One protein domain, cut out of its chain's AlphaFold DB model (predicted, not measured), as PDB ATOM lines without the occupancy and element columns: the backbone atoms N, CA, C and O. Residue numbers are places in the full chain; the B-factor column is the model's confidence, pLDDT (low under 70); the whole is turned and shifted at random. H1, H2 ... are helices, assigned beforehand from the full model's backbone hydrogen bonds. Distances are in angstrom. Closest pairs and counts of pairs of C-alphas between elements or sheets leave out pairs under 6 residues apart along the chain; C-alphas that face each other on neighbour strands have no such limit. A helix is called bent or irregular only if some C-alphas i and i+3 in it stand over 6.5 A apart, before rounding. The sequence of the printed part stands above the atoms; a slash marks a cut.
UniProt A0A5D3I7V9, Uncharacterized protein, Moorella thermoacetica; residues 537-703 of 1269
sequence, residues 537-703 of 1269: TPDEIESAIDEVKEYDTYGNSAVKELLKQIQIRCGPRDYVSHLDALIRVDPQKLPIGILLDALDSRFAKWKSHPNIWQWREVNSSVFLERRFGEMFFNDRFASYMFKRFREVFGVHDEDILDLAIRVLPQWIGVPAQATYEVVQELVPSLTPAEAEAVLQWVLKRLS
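AT A GLANCE: This is residues 537 to 703 of the 1269 residues of an uncharacterized protein of Moorella thermoacetica (UniProt A0A5D3I7V9). A slab of mostly short helices: H2, H4 and H7 make a row along the long axis, with H1, H3 and H6 on one side of it. The hairpin of H8 and H9 follows at one end, and beyond it H10 ends the slab, its residues 695 to 703 sticking out. The printed part has 167 residues with ten named helices, H1 to H10 in order along the chain, and no named strand; the class is all helix. It is compact, with a radius of gyration of the C-alphas of 17.9 A and spans of 56 by 39 by 22 A.

IN THESE COORDINATES: H1, residues 538 to 549, begins at C-alpha 538 (131.605, 107.113, 98.178). H2 is residues 557 to 569, H3 575 to 582, and H4 592 to 605, 20.0 A long. H5 is residues 610 to 618, H6 620 to 632, and H7 638 to 649. H8, residues 653 to 666, is 21.8 A long, and H9, residues 672 to 685, is 20.8 A. H10, residues 688 to 703, is 22.0 A long and ends at C-alpha 703 (98.929, 108.774, 132.681). H6 is irregular, with C-alphas 626 and 629 7.9 A apart; H8 and H9 are only just irregular, at 6.9 A between C-alphas 662 and 665 and between 681 and 684.

HOW THE PARTS SIT: H1 and H2 form a helical hairpin, with closest C-alphas Ile 545 and Val 559 at 6.2 A. H2 touches H4 at a shallow tilt of 30 degrees, closest C-alphas Leu 563 and Ala 598, 6.6 A. H4 touches H7 at 23 degrees, a shallow tilt, closest C-alphas Asp 600 and Val 648, 5.3 A. H3 touches H5, closest C-alphas Val 576 and Ile 612, 6.6 A. H5 and H6 meet only through their link. H6 and H7 form a helical hairpin, closest C-alphas Phe 632 and Ala 638, 5.2 A. H8 touches H6 about perpendicular, at 79 degrees, closest C-alphas Glu 625 and Val 663, 5.5 A. H8 and H9 form a helical hairpin, closest C-alphas Glu 654 and Ser 685, 4.8 A. H10 is close to but not clearly touching H9, closest C-alphas Val 683 and Ala 691, 7.1 A. Every O i to N i+4 pair is within hydrogen-bond range in H1, H2, H3, H4, H7 and H10; the counts are 4 of 5 in H5, 5 of 9 in H6, 8 of 10 in H9, and 4 of 10 in H8, where 6 of 11 O i to N i+3 pairs are.

THE WHOLE: The two C-alphas farthest apart, those of Gly 571 and Ser 703, are 58.7 A apart. The printed part has no cut and no long link. The mean pLDDT of the printed part is 84.8, and residues 553 to 555, 633 to 637 and 668 to 670 are under 70.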
ATOM      1  N   THR A 537     136.269 106.086  97.140       90.56
ATOM      2  CA  THR A 537     135.399 107.214  97.477       90.56
ATOM      3  C   THR A 537     133.930 106.778  97.431       90.56
ATOM      4  O   THR A 537     133.600 105.832  96.708       90.56
ATOM      5  N   PRO A 538     133.035 107.429  98.198       90.19
ATOM      6  CA  PRO A 538     131.605 107.113  98.178       90.19
ATOM      7  C   PRO A 538     131.002 107.258  96.776       90.19
ATOM      8  O   PRO A 538     130.341 106.337  96.311       90.19
ATOM      9  N   ASP A 539     131.336 108.339  96.062       90.19
ATOM     10  CA  ASP A 539     130.827 108.640  94.715       90.19
ATOM     11  C   ASP A 539     131.102 107.515  93.698       90.19
ATOM     12  O   ASP A 539     130.251 107.196  92.867       90.19
ATOM     13  N   GLU A 540     132.277 106.873  93.768       90.00
ATOM     14  CA  GLU A 540     132.623 105.744  92.893       90.00
ATOM     15  C   GLU A 540     131.775 104.499  93.188       90.00
ATOM     16  O   GLU A 540     131.387 103.783  92.262       90.00
ATOM     17  N   ILE A 541     131.488 104.234  94.468       91.25
ATOM     18  CA  ILE A 541     130.646 103.109  94.897       91.25
ATOM     19  C   ILE A 541     129.191 103.382  94.518       91.25
ATOM     20  O   ILE A 541     128.526 102.518  93.955       91.25
ATOM     21  N   GLU A 542     128.710 104.592  94.783       92.25
ATOM     22  CA  GLU A 542     127.354 105.025  94.478       92.25
ATOM     23  C   GLU A 542     127.043 104.988  92.984       92.25
ATOM     24  O   GLU A 542     126.033 104.412  92.590       92.25
ATOM     25  N   SER A 543     127.934 105.530  92.148       89.19
ATOM     26  CA  SER A 543     127.771 105.499  90.692       89.19
ATOM     27  C   SER A 543     127.695 104.066  90.159       89.19
ATOM     28  O   SER A 543     126.929 103.800  89.238       89.19
ATOM     29  N   ALA A 544     128.454 103.132  90.739       88.25
ATOM     30  CA  ALA A 544     128.393 101.728  90.344       88.25
ATOM     31  C   ALA A 544     127.128 101.015  90.851       88.25
ATOM     32  O   ALA A 544     126.629 100.115  90.181       88.25
ATOM     33  N   ILE A 545     126.590 101.406  92.012       89.19
ATOM     34  CA  ILE A 545     125.294 100.910  92.495       89.19
ATOM     35  C   ILE A 545     124.172 101.368  91.559       89.19
ATOM     36  O   ILE A 545     123.330 100.546  91.201       89.19
ATOM     37  N   ASP A 546     124.173 102.638  91.152       87.69
ATOM     38  CA  ASP A 546     123.162 103.202  90.251       87.69
ATOM     39  C   ASP A 546     123.163 102.466  88.894       87.69
ATOM     40  O   ASP A 546     122.108 102.042  88.428       87.69
ATOM     41  N   GLU A 547     124.344 102.194  88.323       86.56
ATOM     42  CA  GLU A 547     124.497 101.420  87.077       86.56
ATOM     43  C   GLU A 547     123.999  99.972  87.191       86.56
ATOM     44  O   GLU A 547     123.425  99.426  86.252       86.56
ATOM     45  N   VAL A 548     124.220  99.319  88.334       87.12
ATOM     46  CA  VAL A 548     123.859  97.907  88.521       87.12
ATOM     47  C   VAL A 548     122.384  97.737  88.910       87.12
ATOM     48  O   VAL A 548     121.781  96.718  88.565       87.12
ATOM     49  N   LYS A 549     121.770  98.733  89.564       81.44
ATOM     50  CA  LYS A 549     120.337  98.728  89.908       81.44
ATOM     51  C   LYS A 549     119.424  98.674  88.682       81.44
ATOM     52  O   LYS A 549     118.330  98.129  88.788       81.44
ATOM     53  N   GLU A 550     119.869  99.149  87.518       77.94
ATOM     54  CA  GLU A 550     119.110  99.042  86.260       77.94
ATOM     55  C   GLU A 550     118.872  97.583  85.804       77.94
ATOM     56  O   GLU A 550     118.007  97.326  84.965       77.94
ATOM     57  N   TYR A 551     119.615  96.620  86.365       74.31
ATOM     58  CA  TYR A 551     119.550  95.198  86.017       74.31
ATOM     59  C   TYR A 551     118.777  94.335  87.036       74.31
ATOM     60  O   TYR A 551     118.473  93.180  86.731       74.31
ATOM     61  N   ASP A 552     118.435  94.867  88.216       71.50
ATOM     62  CA  ASP A 552     117.675  94.163  89.261       71.50
ATOM     63  C   ASP A 552     116.173  94.522  89.147       71.50
ATOM     64  O   ASP A 552     115.731  95.576  89.597       71.50
ATOM     65  N   THR A 553     115.354  93.643  88.550       59.94
ATOM     66  CA  THR A 553     113.909  93.906  88.357       59.94
ATOM     67  C   THR A 553     113.101  93.795  89.657       59.94
ATOM     68  O   THR A 553     112.149  94.541  89.851       59.94
ATOM     69  N   TYR A 554     113.479  92.865  90.544       54.00
ATOM     70  CA  TYR A 554     112.856  92.627  91.853       54.00
ATOM     71  C   TYR A 554     113.886  92.004  92.814       54.00
ATOM     72  O   TYR A 554     113.947  90.786  92.976       54.00
ATOM     73  N   GLY A 555     114.752  92.821  93.424       64.06
ATOM     74  CA  GLY A 555     115.750  92.353  94.395       64.06
ATOM     75  C   GLY A 555     116.971  93.268  94.518       64.06
ATOM     76  O   GLY A 555     117.011  94.334  93.926       64.06
ATOM     77  N   ASN A 556     117.965  92.841  95.304       77.06
ATOM     78  CA  ASN A 556     119.277  93.501  95.422       77.06
ATOM     79  C   ASN A 556     120.433  92.523  95.102       77.06
ATOM     80  O   ASN A 556     121.505  92.574  95.715       77.06
ATOM     81  N   SER A 557     120.186  91.544  94.228       80.88
ATOM     82  CA  SER A 557     121.137  90.480  93.879       80.88
ATOM     83  C   SER A 557     122.382  91.023  93.190       80.88
ATOM     84  O   SER A 557     123.502  90.659  93.562       80.88
ATOM     85  N   ALA A 558     122.201  91.918  92.223       83.06
ATOM     86  CA  ALA A 558     123.294  92.470  91.448       83.06
ATOM     87  C   ALA A 558     124.131  93.445  92.295       83.06
ATOM     88  O   ALA A 558     125.360  93.407  92.246       83.06
ATOM     89  N   VAL A 559     123.499  94.222  93.184       87.00
ATOM     90  CA  VAL A 559     124.205  95.072  94.167       87.00
ATOM     91  C   VAL A 559     125.048  94.235  95.143       87.00
ATOM     92  O   VAL A 559     126.197  94.579  95.431       87.00
ATOM     93  N   LYS A 560     124.526  93.100  95.633       87.94
ATOM     94  CA  LYS A 560     125.294  92.177  96.492       87.94
ATOM     95  C   LYS A 560     126.505  91.591  95.762       87.94
ATOM     96  O   LYS A 560     127.592  91.520  96.342       87.94
ATOM     97  N   GLU A 561     126.342  91.206  94.497       87.50
ATOM     98  CA  GLU A 561     127.450  90.694  93.687       87.50
ATOM     99  C   GLU A 561     128.490  91.788  93.388       87.50
ATOM    100  O   GLU A 561     129.685  91.532  93.534       87.50
ATOM    101  N   LEU A 562     128.072  93.032  93.110       89.44
ATOM    102  CA  LEU A 562     128.971  94.187  92.966       89.44
ATOM    103  C   LEU A 562     129.869  94.341  94.202       89.44
ATOM    104  O   LEU A 562     131.095  94.355  94.090       89.44
ATOM    105  N   LEU A 563     129.278  94.394  95.398       92.50
ATOM    106  CA  LEU A 563     130.021  94.592  96.648       92.50
ATOM    107  C   LEU A 563     130.993  93.448  96.956       92.50
ATOM    108  O   LEU A 563     132.053  93.690  97.547       92.50
ATOM    109  N   LYS A 564     130.655  92.218  96.553       90.25
ATOM    110  CA  LYS A 564     131.520  91.036  96.663       90.25
ATOM    111  C   LYS A 564     132.694  91.100  95.685       90.25
ATOM    112  O   LYS A 564     133.820  90.786  96.063       90.25
ATOM    113  N   GLN A 565     132.460  91.542  94.455       88.06
ATOM    114  CA  GLN A 565     133.506  91.724  93.449       88.06
ATOM    115  C   GLN A 565     134.455  92.878  93.814       88.06
ATOM    116  O   GLN A 565     135.670  92.719  93.689       88.06
ATOM    117  N   ILE A 566     133.941  93.991  94.358       91.50
ATOM    118  CA  ILE A 566     134.772  95.082  94.900       91.50
ATOM    119  C   ILE A 566     135.673  94.557  96.030       91.50
ATOM    120  O   ILE A 566     136.873  94.820  96.040       91.50
ATOM    121  N   GLN A 567     135.127  93.746  96.945       92.75
ATOM    122  CA  GLN A 567     135.901  93.140  98.034       92.75
ATOM    123  C   GLN A 567     137.065  92.267  97.528       92.75
ATOM    124  O   GLN A 567     138.122  92.254  98.154       92.75
ATOM    125  N   ILE A 568     136.881  91.536  96.420       88.69
ATOM    126  CA  ILE A 568     137.922  90.679  95.819       88.69
ATOM    127  C   ILE A 568     139.046  91.516  95.191       88.69
ATOM    128  O   ILE A 568     140.202  91.103  95.215       88.69
ATOM    129  N   ARG A 569     138.713  92.679  94.618       86.06
ATOM    130  CA  ARG A 569     139.658  93.544  93.891       86.06
ATOM    131  C   ARG A 569     140.388  94.542  94.783       86.06
ATOM    132  O   ARG A 569     141.430  95.053  94.382       86.06
ATOM    133  N   CYS A 570     139.857  94.816  95.969       89.69
ATOM    134  CA  CYS A 570     140.483  95.705  96.936       89.69
ATOM    135  C   CYS A 570     141.798  95.088  97.446       89.69
ATOM    136  O   CYS A 570     141.821  93.948  97.918       89.69
ATOM    137  N   GLY A 571     142.906  95.824  97.331       88.50
ATOM    138  CA  GLY A 571     144.215  95.388  97.813       88.50
ATOM    139  C   GLY A 571     144.432  95.725  99.296       88.50
ATOM    140  O   GLY A 571     143.841  96.684  99.788       88.50
ATOM    141  N   PRO A 572     145.334  95.023 100.019       86.88
ATOM    142  CA  PRO A 572     145.564  95.267 101.449       86.88
ATOM    143  C   PRO A 572     145.939  96.707 101.822       86.88
ATOM    144  O   PRO A 572     145.646  97.145 102.928       86.88
ATOM    145  N   ARG A 573     146.573  97.453 100.905       88.56
ATOM    146  CA  ARG A 573     146.926  98.869 101.112       88.56
ATOM    147  C   ARG A 573     145.709  99.796 101.150       88.56
ATOM    148  O   ARG A 573     145.796 100.858 101.753       88.56
ATOM    149  N   ASP A 574     144.601  99.373 100.550       90.62
ATOM    150  CA  ASP A 574     143.421 100.204 100.317       90.62
ATOM    151  C   ASP A 574     142.231  99.813 101.210       90.62
ATOM    152  O   ASP A 574     141.198 100.477 101.178       90.62
ATOM    153  N   TYR A 575     142.364  98.764 102.034       92.94
ATOM    154  CA  TYR A 575     141.271  98.239 102.863       92.94
ATOM    155  C   TYR A 575     140.614  99.302 103.750       92.94
ATOM    156  O   TYR A 575     139.390  99.385 103.784       92.94
ATOM    157  N   VAL A 576     141.406 100.121 104.452       91.75
ATOM    158  CA  VAL A 576     140.875 101.162 105.352       91.75
ATOM    159  C   VAL A 576     140.156 102.251 104.555       91.75
ATOM    160  O   VAL A 576     139.005 102.556 104.850       91.75
ATOM    161  N   SER A 577     140.782 102.760 103.491       91.00
ATOM    162  CA  SER A 577     140.187 103.779 102.615       91.00
ATOM    163  C   SER A 577     138.887 103.297 101.966       91.00
ATOM    164  O   SER A 577     137.936 104.061 101.831       91.00
ATOM    165  N   HIS A 578     138.811 102.013 101.603       93.62
ATOM    166  CA  HIS A 578     137.586 101.418 101.082       93.62
ATOM    167  C   HIS A 578     136.486 101.306 102.148       93.62
ATOM    168  O   HIS A 578     135.323 101.559 101.843       93.62
ATOM    169  N   LEU A 579     136.819 100.943 103.393       93.44
ATOM    170  CA  LEU A 579     135.844 100.927 104.492       93.44
ATOM    171  C   LEU A 579     135.317 102.339 104.798       93.44
ATOM    172  O   LEU A 579     134.106 102.510 104.948       93.44
ATOM    173  N   ASP A 580     136.198 103.347 104.798       92.38
ATOM    174  CA  ASP A 580     135.831 104.764 104.943       92.38
ATOM    175  C   ASP A 580     134.911 105.249 103.815       92.38
ATOM    176  O   ASP A 580     133.985 106.026 104.053       92.38
ATOM    177  N   ALA A 581     135.144 104.793 102.584       91.94
ATOM    178  CA  ALA A 581     134.275 105.084 101.453       91.94
ATOM    179  C   ALA A 581     132.906 104.412 101.606       91.94
ATOM    180  O   ALA A 581     131.873 105.053 101.430       91.94
ATOM    181  N   LEU A 582     132.895 103.132 101.980       93.50
ATOM    182  CA  LEU A 582     131.695 102.303 102.033       93.50
ATOM    183  C   LEU A 582     130.705 102.746 103.124       93.50
ATOM    184  O   LEU A 582     129.503 102.761 102.879       93.50
ATOM    185  N   ILE A 583     131.188 103.147 104.304       92.38
ATOM    186  CA  ILE A 583     130.331 103.637 105.405       92.38
ATOM    187  C   ILE A 583     129.702 105.013 105.115       92.38
ATOM    188  O   ILE A 583     128.731 105.405 105.760       92.38
ATOM    189  N   ARG A 584     130.260 105.759 104.152       91.50
ATOM    190  CA  ARG A 584     129.820 107.109 103.768       91.50
ATOM    191  C   ARG A 584     128.890 107.136 102.554       91.50
ATOM    192  O   ARG A 584     128.441 108.222 102.208       91.50
ATOM    193  N   VAL A 585     128.611 105.981 101.947       91.38
ATOM    194  CA  VAL A 585     127.647 105.831 100.846       91.38
ATOM    195  C   VAL A 585     126.255 106.280 101.287       91.38
ATOM    196  O   VAL A 585     125.816 105.932 102.389       91.38
ATOM    197  N   ASP A 586     125.564 106.999 100.403       86.44
ATOM    198  CA  ASP A 586     124.209 107.499 100.626       86.44
ATOM    199  C   ASP A 586     123.236 106.375 101.074       86.44
ATOM    200  O   ASP A 586     123.086 105.360 100.372       86.44
ATOM    201  N   PRO A 587     122.550 106.550 102.223       83.31
ATOM    202  CA  PRO A 587     121.418 105.739 102.680       83.31
ATOM    203  C   PRO A 587     120.420 105.296 101.600       83.31
ATOM    204  O   PRO A 587     120.008 104.136 101.566       83.31
ATOM    205  N   GLN A 588     120.045 106.193 100.684       82.88
ATOM    206  CA  GLN A 588     119.046 105.930  99.642       82.88
ATOM    207  C   GLN A 588     119.564 104.962  98.570       82.88
ATOM    208  O   GLN A 588     118.791 104.277  97.890       82.88
ATOM    209  N   LYS A 589     120.887 104.881  98.406       85.44
ATOM    210  CA  LYS A 589     121.516 104.047  97.382       85.44
ATOM    211  C   LYS A 589     121.810 102.649  97.892       85.44
ATOM    212  O   LYS A 589     121.522 101.688  97.176       85.44
ATOM    213  N   LEU A 590     122.313 102.520  99.116       88.31
ATOM    214  CA  LEU A 590     122.700 101.235  99.689       88.31
ATOM    215  C   LEU A 590     121.919 100.938 100.974       88.31
ATOM    216  O   LEU A 590     122.276 101.495 102.007       88.31
ATOM    217  N   PRO A 591     120.934 100.020 100.956       87.44
ATOM    218  CA  PRO A 591     120.189  99.639 102.153       87.44
ATOM    219  C   PRO A 591     121.091  99.125 103.280       87.44
ATOM    220  O   PRO A 591     122.000  98.319 103.047       87.44
ATOM    221  N   ILE A 592     120.792  99.532 104.515       88.44
ATOM    222  CA  ILE A 592     121.593  99.236 105.712       88.44
ATOM    223  C   ILE A 592     121.897  97.740 105.913       88.44
ATOM    224  O   ILE A 592     123.025  97.387 106.256       88.44
ATOM    225  N   GLY A 593     120.947  96.838 105.635       87.25
ATOM    226  CA  GLY A 593     121.167  95.391 105.764       87.25
ATOM    227  C   GLY A 593     122.269  94.873 104.834       87.25
ATOM    228  O   GLY A 593     123.121  94.091 105.243       87.25
ATOM    229  N   ILE A 594     122.318  95.383 103.600       89.69
ATOM    230  CA  ILE A 594     123.340  95.009 102.612       89.69
ATOM    231  C   ILE A 594     124.694  95.608 102.990       89.69
ATOM    232  O   ILE A 594     125.724  94.958 102.810       89.69
ATOM    233  N   LEU A 595     124.704  96.826 103.537       92.38
ATOM    234  CA  LEU A 595     125.920  97.444 104.059       92.38
ATOM    235  C   LEU A 595     126.511  96.625 105.217       92.38
ATOM    236  O   LEU A 595     127.707  96.338 105.197       92.38
ATOM    237  N   LEU A 596     125.696  96.209 106.192       92.19
ATOM    238  CA  LEU A 596     126.154  95.378 107.312       92.19
ATOM    239  C   LEU A 596     126.705  94.028 106.834       92.19
ATOM    240  O   LEU A 596     127.788  93.636 107.268       92.19
ATOM    241  N   ASP A 597     126.037  93.359 105.890       91.00
ATOM    242  CA  ASP A 597     126.540  92.120 105.276       91.00
ATOM    243  C   ASP A 597     127.883  92.342 104.553       91.00
ATOM    244  O   ASP A 597     128.809  91.524 104.628       91.00
ATOM    245  N   ALA A 598     128.012  93.470 103.851       92.50
ATOM    246  CA  ALA A 598     129.224  93.841 103.135       92.50
ATOM    247  C   ALA A 598     130.394  94.140 104.085       92.50
ATOM    248  O   ALA A 598     131.528  93.754 103.775       92.50
ATOM    249  N   LEU A 599     130.134  94.798 105.218       93.69
ATOM    250  CA  LEU A 599     131.114  95.064 106.273       93.69
ATOM    251  C   LEU A 599     131.535  93.770 106.979       93.69
ATOM    252  O   LEU A 599     132.732  93.503 107.077       93.69
ATOM    253  N   ASP A 600     130.584  92.921 107.373       93.38
ATOM    254  CA  ASP A 600     130.872  91.658 108.065       93.38
ATOM    255  C   ASP A 600     131.763  90.735 107.232       93.38
ATOM    256  O   ASP A 600     132.802  90.245 107.677       93.38
ATOM    257  N   SER A 601     131.411  90.577 105.953       92.38
ATOM    258  CA  SER A 601     132.196  89.790 105.006       92.38
ATOM    259  C   SER A 601     133.636  90.310 104.886       92.38
ATOM    260  O   SER A 601     134.578  89.519 104.759       92.38
ATOM    261  N   ARG A 602     133.837  91.637 104.919       93.19
ATOM    262  CA  ARG A 602     135.166  92.276 104.863       93.19
ATOM    263  C   ARG A 602     135.941  92.034 106.148       93.19
ATOM    264  O   ARG A 602     137.087  91.602 106.060       93.19
ATOM    265  N   PHE A 603     135.323  92.199 107.313       92.38
ATOM    266  CA  PHE A 603     135.957  91.885 108.595       92.38
ATOM    267  C   PHE A 603     136.378  90.414 108.684       92.38
ATOM    268  O   PHE A 603     137.501  90.117 109.092       92.38
ATOM    269  N   ALA A 604     135.538  89.492 108.207       89.75
ATOM    270  CA  ALA A 604     135.850  88.067 108.190       89.75
ATOM    271  C   ALA A 604     137.041  87.725 107.271       89.75
ATOM    272  O   ALA A 604     137.930  86.961 107.662       89.75
ATOM    273  N   LYS A 605     137.089  88.286 106.052       89.06
ATOM    274  CA  LYS A 605     138.150  87.993 105.069       89.06
ATOM    275  C   LYS A 605     139.450  88.760 105.312       89.06
ATOM    276  O   LYS A 605     140.517  88.236 105.001       89.06
ATOM    277  N   TRP A 606     139.382  89.968 105.864       92.31
ATOM    278  CA  TRP A 606     140.540  90.847 106.086       92.31
ATOM    279  C   TRP A 606     141.090  90.773 107.517       92.31
ATOM    280  O   TRP A 606     141.918  91.594 107.906       92.31
ATOM    281  N   LYS A 607     140.685  89.751 108.287       83.62
ATOM    282  CA  LYS A 607     141.053  89.537 109.698       83.62
ATOM    283  C   LYS A 607     142.555  89.579 110.009       83.62
ATOM    284  O   LYS A 607     142.926  89.824 111.153       83.62
ATOM    285  N   SER A 608     143.416  89.314 109.023       85.50
ATOM    286  CA  SER A 608     144.878  89.326 109.164       85.50
ATOM    287  C   SER A 608     145.500  90.729 109.139       85.50
ATOM    288  O   SER A 608     146.690  90.849 109.420       85.50
ATOM    289  N   HIS A 609     144.738  91.779 108.812       89.75
ATOM    290  CA  HIS A 609     145.229  93.155 108.723       89.75
ATOM    291  C   HIS A 609     144.909  93.950 110.014       89.75
ATOM    292  O   HIS A 609     143.740  94.260 110.253       89.75
ATOM    293  N   PRO A 610     145.907  94.348 110.837       84.38
ATOM    294  CA  PRO A 610     145.676  94.921 112.174       84.38
ATOM    295  C   PRO A 610     144.805  96.184 112.197       84.38
ATOM    296  O   PRO A 610     143.932  96.316 113.050       84.38
ATOM    297  N   ASN A 611     144.980  97.081 111.220       88.81
ATOM    298  CA  ASN A 611     144.254  98.358 111.190       88.81
ATOM    299  C   ASN A 611     142.739  98.199 110.974       88.81
ATOM    300  O   ASN A 611     142.000  99.146 111.208       88.81
ATOM    301  N   ILE A 612     142.265  97.028 110.537       89.31
ATOM    302  CA  ILE A 612     140.832  96.764 110.331       89.31
ATOM    303  C   ILE A 612     140.110  96.620 111.671       89.31
ATOM    304  O   ILE A 612     138.993  97.108 111.809       89.31
ATOM    305  N   TRP A 613     140.758  96.019 112.672       83.56
ATOM    306  CA  TRP A 613     140.195  95.881 114.018       83.56
ATOM    307  C   TRP A 613     140.097  97.232 114.723       83.56
ATOM    308  O   TRP A 613     139.033  97.587 115.219       83.56
ATOM    309  N   GLN A 614     141.157  98.041 114.639       85.81
ATOM    310  CA  GLN A 614     141.137  99.411 115.150       85.81
ATOM    311  C   GLN A 614     140.095 100.277 114.422       85.81
ATOM    312  O   GLN A 614     139.404 101.078 115.046       85.81
ATOM    313  N   TRP A 615     139.945 100.104 113.102       91.94
ATOM    314  CA  TRP A 615     138.919 100.809 112.334       91.94
ATOM    315  C   TRP A 615     137.507 100.419 112.781       91.94
ATOM    316  O   TRP A 615     136.668 101.300 112.969       91.94
ATOM    317  N   ARG A 616     137.254  99.117 112.975       90.00
ATOM    318  CA  ARG A 616     135.963  98.573 113.417       90.00
ATOM    319  C   ARG A 616     135.545  99.143 114.774       90.00
ATOM    320  O   ARG A 616     134.400  99.555 114.908       90.00
ATOM    321  N   GLU A 617     136.455  99.224 115.742       81.88
ATOM    322  CA  GLU A 617     136.155  99.778 117.072       81.88
ATOM    323  C   GLU A 617     135.827 101.281 117.014       81.88
ATOM    324  O   GLU A 617     134.810 101.720 117.552       81.88
ATOM    325  N   VAL A 618     136.647 102.070 116.307       85.81
ATOM    326  CA  VAL A 618     136.530 103.540 116.277       85.81
ATOM    327  C   VAL A 618     135.315 104.025 115.474       85.81
ATOM    328  O   VAL A 618     134.690 105.019 115.844       85.81
ATOM    329  N   ASN A 619     134.951 103.336 114.387       89.25
ATOM    330  CA  ASN A 619     133.930 103.811 113.442       89.25
ATOM    331  C   ASN A 619     132.505 103.309 113.725       89.25
ATOM    332  O   ASN A 619     131.595 103.600 112.950       89.25
ATOM    333  N   SER A 620     132.281 102.604 114.836       87.19
ATOM    334  CA  SER A 620     130.937 102.219 115.299       87.19
ATOM    335  C   SER A 620     130.040 103.445 115.547       87.19
ATOM    336  O   SER A 620     128.897 103.486 115.100       87.19
ATOM    337  N   SER A 621     130.590 104.489 116.176       83.00
ATOM    338  CA  SER A 621     129.916 105.779 116.390       83.00
ATOM    339  C   SER A 621     129.593 106.496 115.075       83.00
ATOM    340  O   SER A 621     128.456 106.902 114.856       83.00
ATOM    341  N   VAL A 622     130.563 106.557 114.157       87.12
ATOM    342  CA  VAL A 622     130.413 107.164 112.822       87.12
ATOM    343  C   VAL A 622     129.347 106.443 111.990       87.12
ATOM    344  O   VAL A 622     128.626 107.079 111.220       87.12
ATOM    345  N   PHE A 623     129.231 105.118 112.137       89.94
ATOM    346  CA  PHE A 623     128.173 104.338 111.499       89.94
ATOM    347  C   PHE A 623     126.800 104.784 111.995       89.94
ATOM    348  O   PHE A 623     125.933 105.101 111.181       89.94
ATOM    349  N   LEU A 624     126.611 104.836 113.317       85.56
ATOM    350  CA  LEU A 624     125.336 105.230 113.910       85.56
ATOM    351  C   LEU A 624     124.983 106.674 113.535       85.56
ATOM    352  O   LEU A 624     123.896 106.894 113.021       85.56
ATOM    353  N   GLU A 625     125.903 107.635 113.636       83.62
ATOM    354  CA  GLU A 625     125.649 109.030 113.217       83.62
ATOM    355  C   GLU A 625     125.052 109.147 111.806       83.62
ATOM    356  O   GLU A 625     124.236 110.027 111.540       83.62
ATOM    357  N   ARG A 626     125.432 108.244 110.895       84.00
ATOM    358  CA  ARG A 626     124.980 108.265 109.498       84.00
ATOM    359  C   ARG A 626     123.758 107.401 109.225       84.00
ATOM    360  O   ARG A 626     122.983 107.735 108.335       84.00
ATOM    361  N   ARG A 627     123.629 106.268 109.916       86.00
ATOM    362  CA  ARG A 627     122.701 105.183 109.559       86.00
ATOM    363  C   ARG A 627     121.661 104.888 110.645       86.00
ATOM    364  O   ARG A 627     120.805 104.040 110.423       86.00
ATOM    365  N   PHE A 628     121.700 105.573 111.793       81.69
ATOM    366  CA  PHE A 628     120.816 105.309 112.940       81.69
ATOM    367  C   PHE A 628     119.332 105.394 112.574       81.69
ATOM    368  O   PHE A 628     118.580 104.471 112.867       81.69
ATOM    369  N   GLY A 629     118.920 106.439 111.847       76.81
ATOM    370  CA  GLY A 629     117.527 106.592 111.415       76.81
ATOM    371  C   GLY A 629     117.035 105.459 110.507       76.81
ATOM    372  O   GLY A 629     115.869 105.087 110.573       76.81
ATOM    373  N   GLU A 630     117.922 104.848 109.711       80.00
ATOM    374  CA  GLU A 630     117.541 103.729 108.845       80.00
ATOM    375  C   GLU A 630     117.219 102.441 109.584       80.00
ATOM    376  O   GLU A 630     116.538 101.572 109.038       80.00
ATOM    377  N   MET A 631     117.690 102.318 110.822       77.88
ATOM    378  CA  MET A 631     117.410 101.156 111.652       77.88
ATOM    379  C   MET A 631     115.927 101.094 112.041       77.88
ATOM    380  O   MET A 631     115.438 100.003 112.299       77.88
ATOM    381  N   PHE A 632     115.207 102.223 111.995       73.25
ATOM    382  CA  PHE A 632     113.821 102.362 112.460       73.25
ATOM    383  C   PHE A 632     112.823 102.730 111.343       73.25
ATOM    384  O   PHE A 632     111.704 103.128 111.623       73.25
ATOM    385  N   PHE A 633     113.192 102.613 110.056       68.19
ATOM    386  CA  PHE A 633     112.239 102.838 108.948       68.19
ATOM    387  C   PHE A 633     111.214 101.707 108.779       68.19
ATOM    388  O   PHE A 633     110.239 101.865 108.044       68.19
ATOM    389  N   ASN A 634     111.466 100.540 109.375       63.47
ATOM    390  CA  ASN A 634     110.543  99.414 109.354       63.47
ATOM    391  C   ASN A 634     110.599  98.684 110.693       63.47
ATOM    392  O   ASN A 634     111.535  97.927 110.963       63.47
ATOM    393  N   ASP A 635     109.556  98.886 111.487       58.50
ATOM    394  CA  ASP A 635     109.408  98.437 112.871       58.50
ATOM    395  C   ASP A 635     109.639  96.923 113.014       58.50
ATOM    396  O   ASP A 635     110.187  96.444 114.005       58.50
ATOM    397  N   ARG A 636     109.314  96.135 111.975       57.84
ATOM    398  CA  ARG A 636     109.510  94.673 111.974       57.84
ATOM    399  C   ARG A 636     110.976  94.239 111.907       57.84
ATOM    400  O   ARG A 636     111.265  93.068 112.152       57.84
ATOM    401  N   PHE A 637     111.889  95.138 111.543       67.62
ATOM    402  CA  PHE A 637     113.308  94.835 111.365       67.62
ATOM    403  C   PHE A 637     114.228  95.603 112.315       67.62
ATOM    404  O   PHE A 637     115.407  95.262 112.359       67.62
ATOM    405  N   ALA A 638     113.731  96.562 113.102       72.25
ATOM    406  CA  ALA A 638     114.570  97.396 113.967       72.25
ATOM    407  C   ALA A 638     115.465  96.574 114.908       72.25
ATOM    408  O   ALA A 638     116.693  96.686 114.853       72.25
ATOM    409  N   SER A 639     114.873  95.635 115.650       74.19
ATOM    410  CA  SER A 639     115.619  94.751 116.555       74.19
ATOM    411  C   SER A 639     116.626  93.851 115.835       74.19
ATOM    412  O   SER A 639     117.761  93.660 116.280       74.19
ATOM    413  N   TYR A 640     116.261  93.338 114.655       81.12
ATOM    414  CA  TYR A 640     117.185  92.568 113.821       81.12
ATOM    415  C   TYR A 640     118.375  93.426 113.368       81.12
ATOM    416  O   TYR A 640     119.522  92.982 113.443       81.12
ATOM    417  N   MET A 641     118.119  94.661 112.935       83.88
ATOM    418  CA  MET A 641     119.142  95.589 112.464       83.88
ATOM    419  C   MET A 641     120.090  96.013 113.588       83.88
ATOM    420  O   MET A 641     121.304  96.027 113.376       83.88
ATOM    421  N   PHE A 642     119.569  96.276 114.790       81.19
ATOM    422  CA  PHE A 642     120.373  96.538 115.987       81.19
ATOM    423  C   PHE A 642     121.232  95.345 116.365       81.19
ATOM    424  O   PHE A 642     122.451  95.474 116.505       81.19
ATOM    425  N   LYS A 643     120.633  94.153 116.441       83.50
ATOM    426  CA  LYS A 643     121.375  92.918 116.692       83.50
ATOM    427  C   LYS A 643     122.500  92.729 115.676       83.50
ATOM    428  O   LYS A 643     123.631  92.439 116.066       83.50
ATOM    429  N   ARG A 644     122.216  92.948 114.392       87.25
ATOM    430  CA  ARG A 644     123.202  92.789 113.327       87.25
ATOM    431  C   ARG A 644     124.323  93.821 113.416       87.25
ATOM    432  O   ARG A 644     125.483  93.450 113.286       87.25
ATOM    433  N   PHE A 645     124.009  95.083 113.699       89.38
ATOM    434  CA  PHE A 645     125.014  96.114 113.958       89.38
ATOM    435  C   PHE A 645     125.977  95.690 115.078       89.38
ATOM    436  O   PHE A 645     127.194  95.744 114.890       89.38
ATOM    437  N   ARG A 646     125.455  95.178 116.201       87.12
ATOM    438  CA  ARG A 646     126.280  94.701 117.326       87.12
ATOM    439  C   ARG A 646     127.214  93.572 116.925       87.12
ATOM    440  O   ARG A 646     128.399  93.628 117.232       87.12
ATOM    441  N   GLU A 647     126.704  92.576 116.206       88.50
ATOM    442  CA  GLU A 647     127.499  91.438 115.732       88.50
ATOM    443  C   GLU A 647     128.628  91.894 114.788       88.50
ATOM    444  O   GLU A 647     129.778  91.460 114.918       88.50
ATOM    445  N   VAL A 648     128.320  92.824 113.880       90.50
ATOM    446  CA  VAL A 648     129.262  93.342 112.878       90.50
ATOM    447  C   VAL A 648     130.323  94.253 113.482       90.50
ATOM    448  O   VAL A 648     131.479  94.166 113.076       90.50
ATOM    449  N   PHE A 649     129.980  95.097 114.456       89.75
ATOM    450  CA  PHE A 649     130.928  96.024 115.083       89.75
ATOM    451  C   PHE A 649     131.562  95.479 116.365       89.75
ATOM    452  O   PHE A 649     132.648  95.913 116.725       89.75
ATOM    453  N   GLY A 650     131.011  94.419 116.960       85.12
ATOM    454  CA  GLY A 650     131.518  93.829 118.205       85.12
ATOM    455  C   GLY A 650     131.170  94.669 119.433       85.12
ATOM    456  O   GLY A 650     131.959  94.729 120.364       85.12
ATOM    457  N   VAL A 651     130.022  95.349 119.399       85.62
ATOM    458  CA  VAL A 651     129.541  96.216 120.484       85.62
ATOM    459  C   VAL A 651     128.776  95.367 121.496       85.62
ATOM    460  O   VAL A 651     127.856  94.638 121.112       85.62
ATOM    461  N   HIS A 652     129.149  95.460 122.773       81.50
ATOM    462  CA  HIS A 652     128.456  94.780 123.868       81.50
ATOM    463  C   HIS A 652     127.201  95.544 124.300       81.50
ATOM    464  O   HIS A 652     127.101  96.751 124.096       81.50
ATOM    465  N   ASP A 653     126.248  94.843 124.924       73.50
ATOM    466  CA  ASP A 653     124.968  95.432 125.347       73.50
ATOM    467  C   ASP A 653     125.143  96.645 126.271       73.50
ATOM    468  O   ASP A 653     124.370  97.594 126.190       73.50
ATOM    469  N   GLU A 654     126.179  96.646 127.104       75.00
ATOM    470  CA  GLU A 654     126.474  97.717 128.064       75.00
ATOM    471  C   GLU A 654     126.940  99.020 127.381       75.00
ATOM    472  O   GLU A 654     126.666 100.105 127.885       75.00
ATOM    473  N   ASP A 655     127.552  98.940 126.192       79.69
ATOM    474  CA  ASP A 655     128.158 100.092 125.501       79.69
ATOM    475  C   ASP A 655     127.188 100.819 124.547       79.69
ATOM    476  O   ASP A 655     127.447 101.938 124.093       79.69
ATOM    477  N   ILE A 656     126.061 100.187 124.198       80.50
ATOM    478  CA  ILE A 656     125.112 100.715 123.200       80.50
ATOM    479  C   ILE A 656     124.445 101.990 123.695       80.50
ATOM    480  O   ILE A 656     124.252 102.913 122.906       80.50
ATOM    481  N   LEU A 657     124.097 102.044 124.980       80.69
ATOM    482  CA  LEU A 657     123.451 103.206 125.579       80.69
ATOM    483  C   LEU A 657     124.319 104.457 125.420       80.69
ATOM    484  O   LEU A 657     123.841 105.483 124.933       80.69
ATOM    485  N   ASP A 658     125.608 104.345 125.729       81.12
ATOM    486  CA  ASP A 658     126.568 105.440 125.585       81.12
ATOM    487  C   ASP A 658     126.766 105.856 124.124       81.12
ATOM    488  O   ASP A 658     126.916 107.047 123.827       81.12
ATOM    489  N   LEU A 659     126.751 104.897 123.194       81.19
ATOM    490  CA  LEU A 659     126.829 105.169 121.758       81.19
ATOM    491  C   LEU A 659     125.565 105.875 121.245       81.19
ATOM    492  O   LEU A 659     125.671 106.873 120.533       81.19
ATOM    493  N   ALA A 660     124.380 105.407 121.635       79.94
ATOM    494  CA  ALA A 660     123.105 105.978 121.215       79.94
ATOM    495  C   ALA A 660     122.894 107.389 121.784       79.94
ATOM    496  O   ALA A 660     122.510 108.287 121.037       79.94
ATOM    497  N   ILE A 661     123.220 107.633 123.061       81.56
ATOM    498  CA  ILE A 661     123.108 108.960 123.701       81.56
ATOM    499  C   ILE A 661     123.928 110.025 122.961       81.56
ATOM    500  O   ILE A 661     123.510 111.180 122.891       81.56
ATOM    501  N   ARG A 662     125.076 109.663 122.376       81.38
ATOM    502  CA  ARG A 662     125.901 110.600 121.592       81.38
ATOM    503  C   ARG A 662     125.259 110.994 120.262       81.38
ATOM    504  O   ARG A 662     125.471 112.116 119.803       81.38
ATOM    505  N   VAL A 663     124.487 110.092 119.660       81.88
ATOM    506  CA  VAL A 663     123.885 110.270 118.329       81.88
ATOM    507  C   VAL A 663     122.477 110.862 118.411       81.88
ATOM    508  O   VAL A 663     122.110 111.677 117.567       81.88
ATOM    509  N   LEU A 664     121.713 110.529 119.457       78.31
ATOM    510  CA  LEU A 664     120.333 110.977 119.670       78.31
ATOM    511  C   LEU A 664     120.110 112.495 119.486       78.31
ATOM    512  O   LEU A 664     119.148 112.857 118.813       78.31
ATOM    513  N   PRO A 665     120.974 113.408 119.986       79.56
ATOM    514  CA  PRO A 665     120.797 114.850 119.786       79.56
ATOM    515  C   PRO A 665     120.846 115.302 118.320       79.56
ATOM    516  O   PRO A 665     120.331 116.369 117.994       79.56
ATOM    517  N   GLN A 666     121.482 114.519 117.443       74.94
ATOM    518  CA  GLN A 666     121.573 114.798 116.007       74.94
ATOM    519  C   GLN A 666     120.331 114.298 115.246       74.94
ATOM    520  O   GLN A 666     120.116 114.669 114.092       74.94
ATOM    521  N   TRP A 667     119.484 113.493 115.894       75.62
ATOM    522  CA  TRP A 667     118.294 112.874 115.318       75.62
ATOM    523  C   TRP A 667     117.043 113.733 115.592       75.62
ATOM    524  O   TRP A 667     116.226 113.445 116.464       75.62
ATOM    525  N   ILE A 668     116.927 114.854 114.869       68.38
ATOM    526  CA  ILE A 668     115.862 115.865 115.028       68.38
ATOM    527  C   ILE A 668     114.710 115.605 114.040       68.38
ATOM    528  O   ILE A 668     114.953 115.284 112.880       68.38
ATOM    529  N   GLY A 669     113.458 115.823 114.465       64.81
ATOM    530  CA  GLY A 669     112.277 115.782 113.579       64.81
ATOM    531  C   GLY A 669     111.729 114.379 113.307       64.81
ATOM    532  O   GLY A 669     111.126 114.137 112.266       64.81
ATOM    533  N   VAL A 670     111.972 113.460 114.234       67.94
ATOM    534  CA  VAL A 670     111.653 112.035 114.130       67.94
ATOM    535  C   VAL A 670     110.262 111.764 114.713       67.94
ATOM    536  O   VAL A 670     109.909 112.406 115.708       67.94
ATOM    537  N   PRO A 671     109.479 110.824 114.149       70.31
ATOM    538  CA  PRO A 671     108.235 110.367 114.771       70.31
ATOM    539  C   PRO A 671     108.479 109.876 116.205       70.31
ATOM    540  O   PRO A 671     109.473 109.186 116.459       70.31
ATOM    541  N   ALA A 672     107.591 110.181 117.156       73.50
ATOM    542  CA  ALA A 672     107.827 109.747 118.533       73.50
ATOM    543  C   ALA A 672     107.737 108.218 118.685       73.50
ATOM    544  O   ALA A 672     108.423 107.664 119.543       73.50
ATOM    545  N   GLN A 673     107.054 107.519 117.770       76.44
ATOM    546  CA  GLN A 673     107.082 106.056 117.649       76.44
ATOM    547  C   GLN A 673     108.519 105.508 117.633       76.44
ATOM    548  O   GLN A 673     108.892 104.699 118.485       76.44
ATOM    549  N   ALA A 674     109.358 106.025 116.735       76.44
ATOM    550  CA  ALA A 674     110.741 105.582 116.594       76.44
ATOM    551  C   ALA A 674     111.583 105.918 117.841       76.44
ATOM    552  O   ALA A 674     112.566 105.245 118.137       76.44
ATOM    553  N   THR A 675     111.180 106.920 118.633       79.69
ATOM    554  CA  THR A 675     111.824 107.215 119.925       79.69
ATOM    555  C   THR A 675     111.551 106.110 120.947       79.69
ATOM    556  O   THR A 675     112.467 105.693 121.652       79.69
ATOM    557  N   TYR A 676     110.320 105.593 121.016       83.75
ATOM    558  CA  TYR A 676     109.987 104.459 121.886       83.75
ATOM    559  C   TYR A 676     110.674 103.164 121.439       83.75
ATOM    560  O   TYR A 676     111.101 102.383 122.287       83.75
ATOM    561  N   GLU A 677     110.833 102.955 120.133       80.19
ATOM    562  CA  GLU A 677     111.588 101.824 119.580       80.19
ATOM    563  C   GLU A 677     113.077 101.902 119.928       80.19
ATOM    564  O   GLU A 677     113.655 100.907 120.362       80.19
ATOM    565  N   VAL A 678     113.691 103.090 119.850       81.75
ATOM    566  CA  VAL A 678     115.054 103.288 120.363       81.75
ATOM    567  C   VAL A 678     115.125 102.910 121.836       81.75
ATOM    568  O   VAL A 678     116.021 102.169 122.227       81.75
ATOM    569  N   VAL A 679     114.186 103.383 122.664       84.31
ATOM    570  CA  VAL A 679     114.177 103.032 124.092       84.31
ATOM    571  C   VAL A 679     114.114 101.515 124.273       84.31
ATOM    572  O   VAL A 679     114.872 100.999 125.089       84.31
ATOM    573  N   GLN A 680     113.288 100.798 123.501       85.94
ATOM    574  CA  GLN A 680     113.207  99.332 123.548       85.94
ATOM    575  C   GLN A 680     114.552  98.653 123.261       85.94
ATOM    576  O   GLN A 680     114.943  97.758 124.007       85.94
ATOM    577  N   GLU A 681     115.291  99.107 122.247       82.25
ATOM    578  CA  GLU A 681     116.618  98.563 121.918       82.25
ATOM    579  C   GLU A 681     117.689  98.901 122.971       82.25
ATOM    580  O   GLU A 681     118.707  98.213 123.065       82.25
ATOM    581  N   LEU A 682     117.454  99.928 123.793       84.62
ATOM    582  CA  LEU A 682     118.329 100.332 124.898       84.62
ATOM    583  C   LEU A 682     117.987  99.657 126.235       84.62
ATOM    584  O   LEU A 682     118.809  99.668 127.152       84.62
ATOM    585  N   VAL A 683     116.811  99.032 126.363       87.62
ATOM    586  CA  VAL A 683     116.390  98.305 127.575       87.62
ATOM    587  C   VAL A 683     117.426  97.269 128.052       87.62
ATOM    588  O   VAL A 683     117.651  97.189 129.266       87.62
ATOM    589  N   PRO A 684     118.089  96.478 127.177       84.75
ATOM    590  CA  PRO A 684     119.101  95.515 127.609       84.75
ATOM    591  C   PRO A 684     120.251  96.133 128.413       84.75
ATOM    592  O   PRO A 684     120.725  95.471 129.339       84.75
ATOM    593  N   SER A 685     120.633  97.382 128.116       86.19
ATOM    594  CA  SER A 685     121.723  98.124 128.771       86.19
ATOM    595  C   SER A 685     121.377  98.619 130.179       86.19
ATOM    596  O   SER A 685     122.272  98.991 130.929       86.19
ATOM    597  N   LEU A 686     120.093  98.645 130.551       88.88
ATOM    598  CA  LEU A 686     119.660  99.095 131.874       88.88
ATOM    599  C   LEU A 686     119.883  98.011 132.932       88.88
ATOM    600  O   LEU A 686     119.817  96.811 132.656       88.88
ATOM    601  N   THR A 687     120.065  98.403 134.186       90.88
ATOM    602  CA  THR A 687     119.853  97.492 135.318       90.88
ATOM    603  C   THR A 687     118.345  97.297 135.552       90.88
ATOM    604  O   THR A 687     117.540  98.145 135.160       90.88
ATOM    605  N   PRO A 688     117.908  96.208 136.213       91.81
ATOM    606  CA  PRO A 688     116.486  96.022 136.513       91.81
ATOM    607  C   PRO A 688     115.872  97.164 137.343       91.81
ATOM    608  O   PRO A 688     114.749  97.579 137.074       91.81
ATOM    609  N   ALA A 689     116.625  97.723 138.299       92.38
ATOM    610  CA  ALA A 689     116.177  98.854 139.114       92.38
ATOM    611  C   ALA A 689     116.050 100.154 138.298       92.38
ATOM    612  O   ALA A 689     115.115 100.928 138.499       92.38
ATOM    613  N   GLU A 690     116.961 100.392 137.348       93.06
ATOM    614  CA  GLU A 690     116.847 101.525 136.423       93.06
ATOM    615  C   GLU A 690     115.647 101.364 135.487       93.06
ATOM    616  O   GLU A 690     114.915 102.328 135.277       93.06
ATOM    617  N   ALA A 691     115.397 100.155 134.974       93.31
ATOM    618  CA  ALA A 691     114.229  99.877 134.140       93.31
ATOM    619  C   ALA A 691     112.910 100.138 134.890       93.31
ATOM    620  O   ALA A 691     112.005 100.755 134.330       93.31
ATOM    621  N   GLU A 692     112.818  99.745 136.165       94.69
ATOM    622  CA  GLU A 692     111.668 100.038 137.031       94.69
ATOM    623  C   GLU A 692     111.475 101.551 137.241       94.69
ATOM    624  O   GLU A 692     110.369 102.070 137.072       94.69
ATOM    625  N   ALA A 693     112.553 102.283 137.541       95.12
ATOM    626  CA  ALA A 693     112.501 103.732 137.739       95.12
ATOM    627  C   ALA A 693     112.084 104.481 136.459       95.12
ATOM    628  O   ALA A 693     111.260 105.402 136.510       95.12
ATOM    629  N   VAL A 694     112.617 104.068 135.303       94.00
ATOM    630  CA  VAL A 694     112.229 104.607 133.992       94.00
ATOM    631  C   VAL A 694     110.765 104.291 133.710       94.00
ATOM    632  O   VAL A 694     110.015 105.197 133.346       94.00
ATOM    633  N   LEU A 695     110.326 103.052 133.938       94.75
ATOM    634  CA  LEU A 695     108.936 102.647 133.753       94.75
ATOM    635  C   LEU A 695     107.979 103.501 134.591       94.75
ATOM    636  O   LEU A 695     107.009 104.039 134.056       94.75
ATOM    637  N   GLN A 696     108.268 103.679 135.883       95.44
ATOM    638  CA  GLN A 696     107.462 104.507 136.782       95.44
ATOM    639  C   GLN A 696     107.390 105.961 136.295       95.44
ATOM    640  O   GLN A 696     106.318 106.576 136.302       95.44
ATOM    641  N   TRP A 697     108.518 106.517 135.845       94.94
ATOM    642  CA  TRP A 697     108.578 107.877 135.315       94.94
ATOM    643  C   TRP A 697     107.760 108.035 134.023       94.94
ATOM    644  O   TRP A 697     106.961 108.973 133.921       94.94
ATOM    645  N   VAL A 698     107.908 107.108 133.067       91.94
ATOM    646  CA  VAL A 698     107.165 107.121 131.798       91.94
ATOM    647  C   VAL A 698     105.668 106.954 132.055       91.94
ATOM    648  O   VAL A 698     104.887 107.779 131.584       91.94
ATOM    649  N   LEU A 699     105.253 105.963 132.854       92.06
ATOM    650  CA  LEU A 699     103.840 105.730 133.182       92.06
ATOM    651  C   LEU A 699     103.198 106.937 133.858       92.06
ATOM    652  O   LEU A 699     102.086 107.318 133.492       92.06
ATOM    653  N   LYS A 700     103.892 107.577 134.806       91.19
ATOM    654  CA  LYS A 700     103.397 108.788 135.472       91.19
ATOM    655  C   LYS A 700     103.169 109.926 134.478       91.19
ATOM    656  O   LYS A 700     102.173 110.638 134.586       91.19
ATOM    657  N   ARG A 701     104.081 110.106 133.518       88.50
ATOM    658  CA  ARG A 701     103.969 111.137 132.478       88.50
ATOM    659  C   ARG A 701     102.835 110.830 131.502       88.50
ATOM    660  O   ARG A 701     102.028 111.715 131.233       88.50
ATOM    661  N   LEU A 702     102.765 109.596 131.007       87.12
ATOM    662  CA  LEU A 702     101.733 109.161 130.068       87.12
ATOM    663  C   LEU A 702     100.344 109.179 130.709       87.12
ATOM    664  O   LEU A 702      99.391 109.599 130.072       87.12
ATOM    665  N   SER A 703     100.224 108.837 131.990       86.31
ATOM    666  CA  SER A 703      98.929 108.774 132.681       86.31
ATOM    667  C   SER A 703      98.443 110.120 133.232       86.31
ATOM    668  O   SER A 703      97.347 110.190 133.781       86.31
TER     669      SER A 703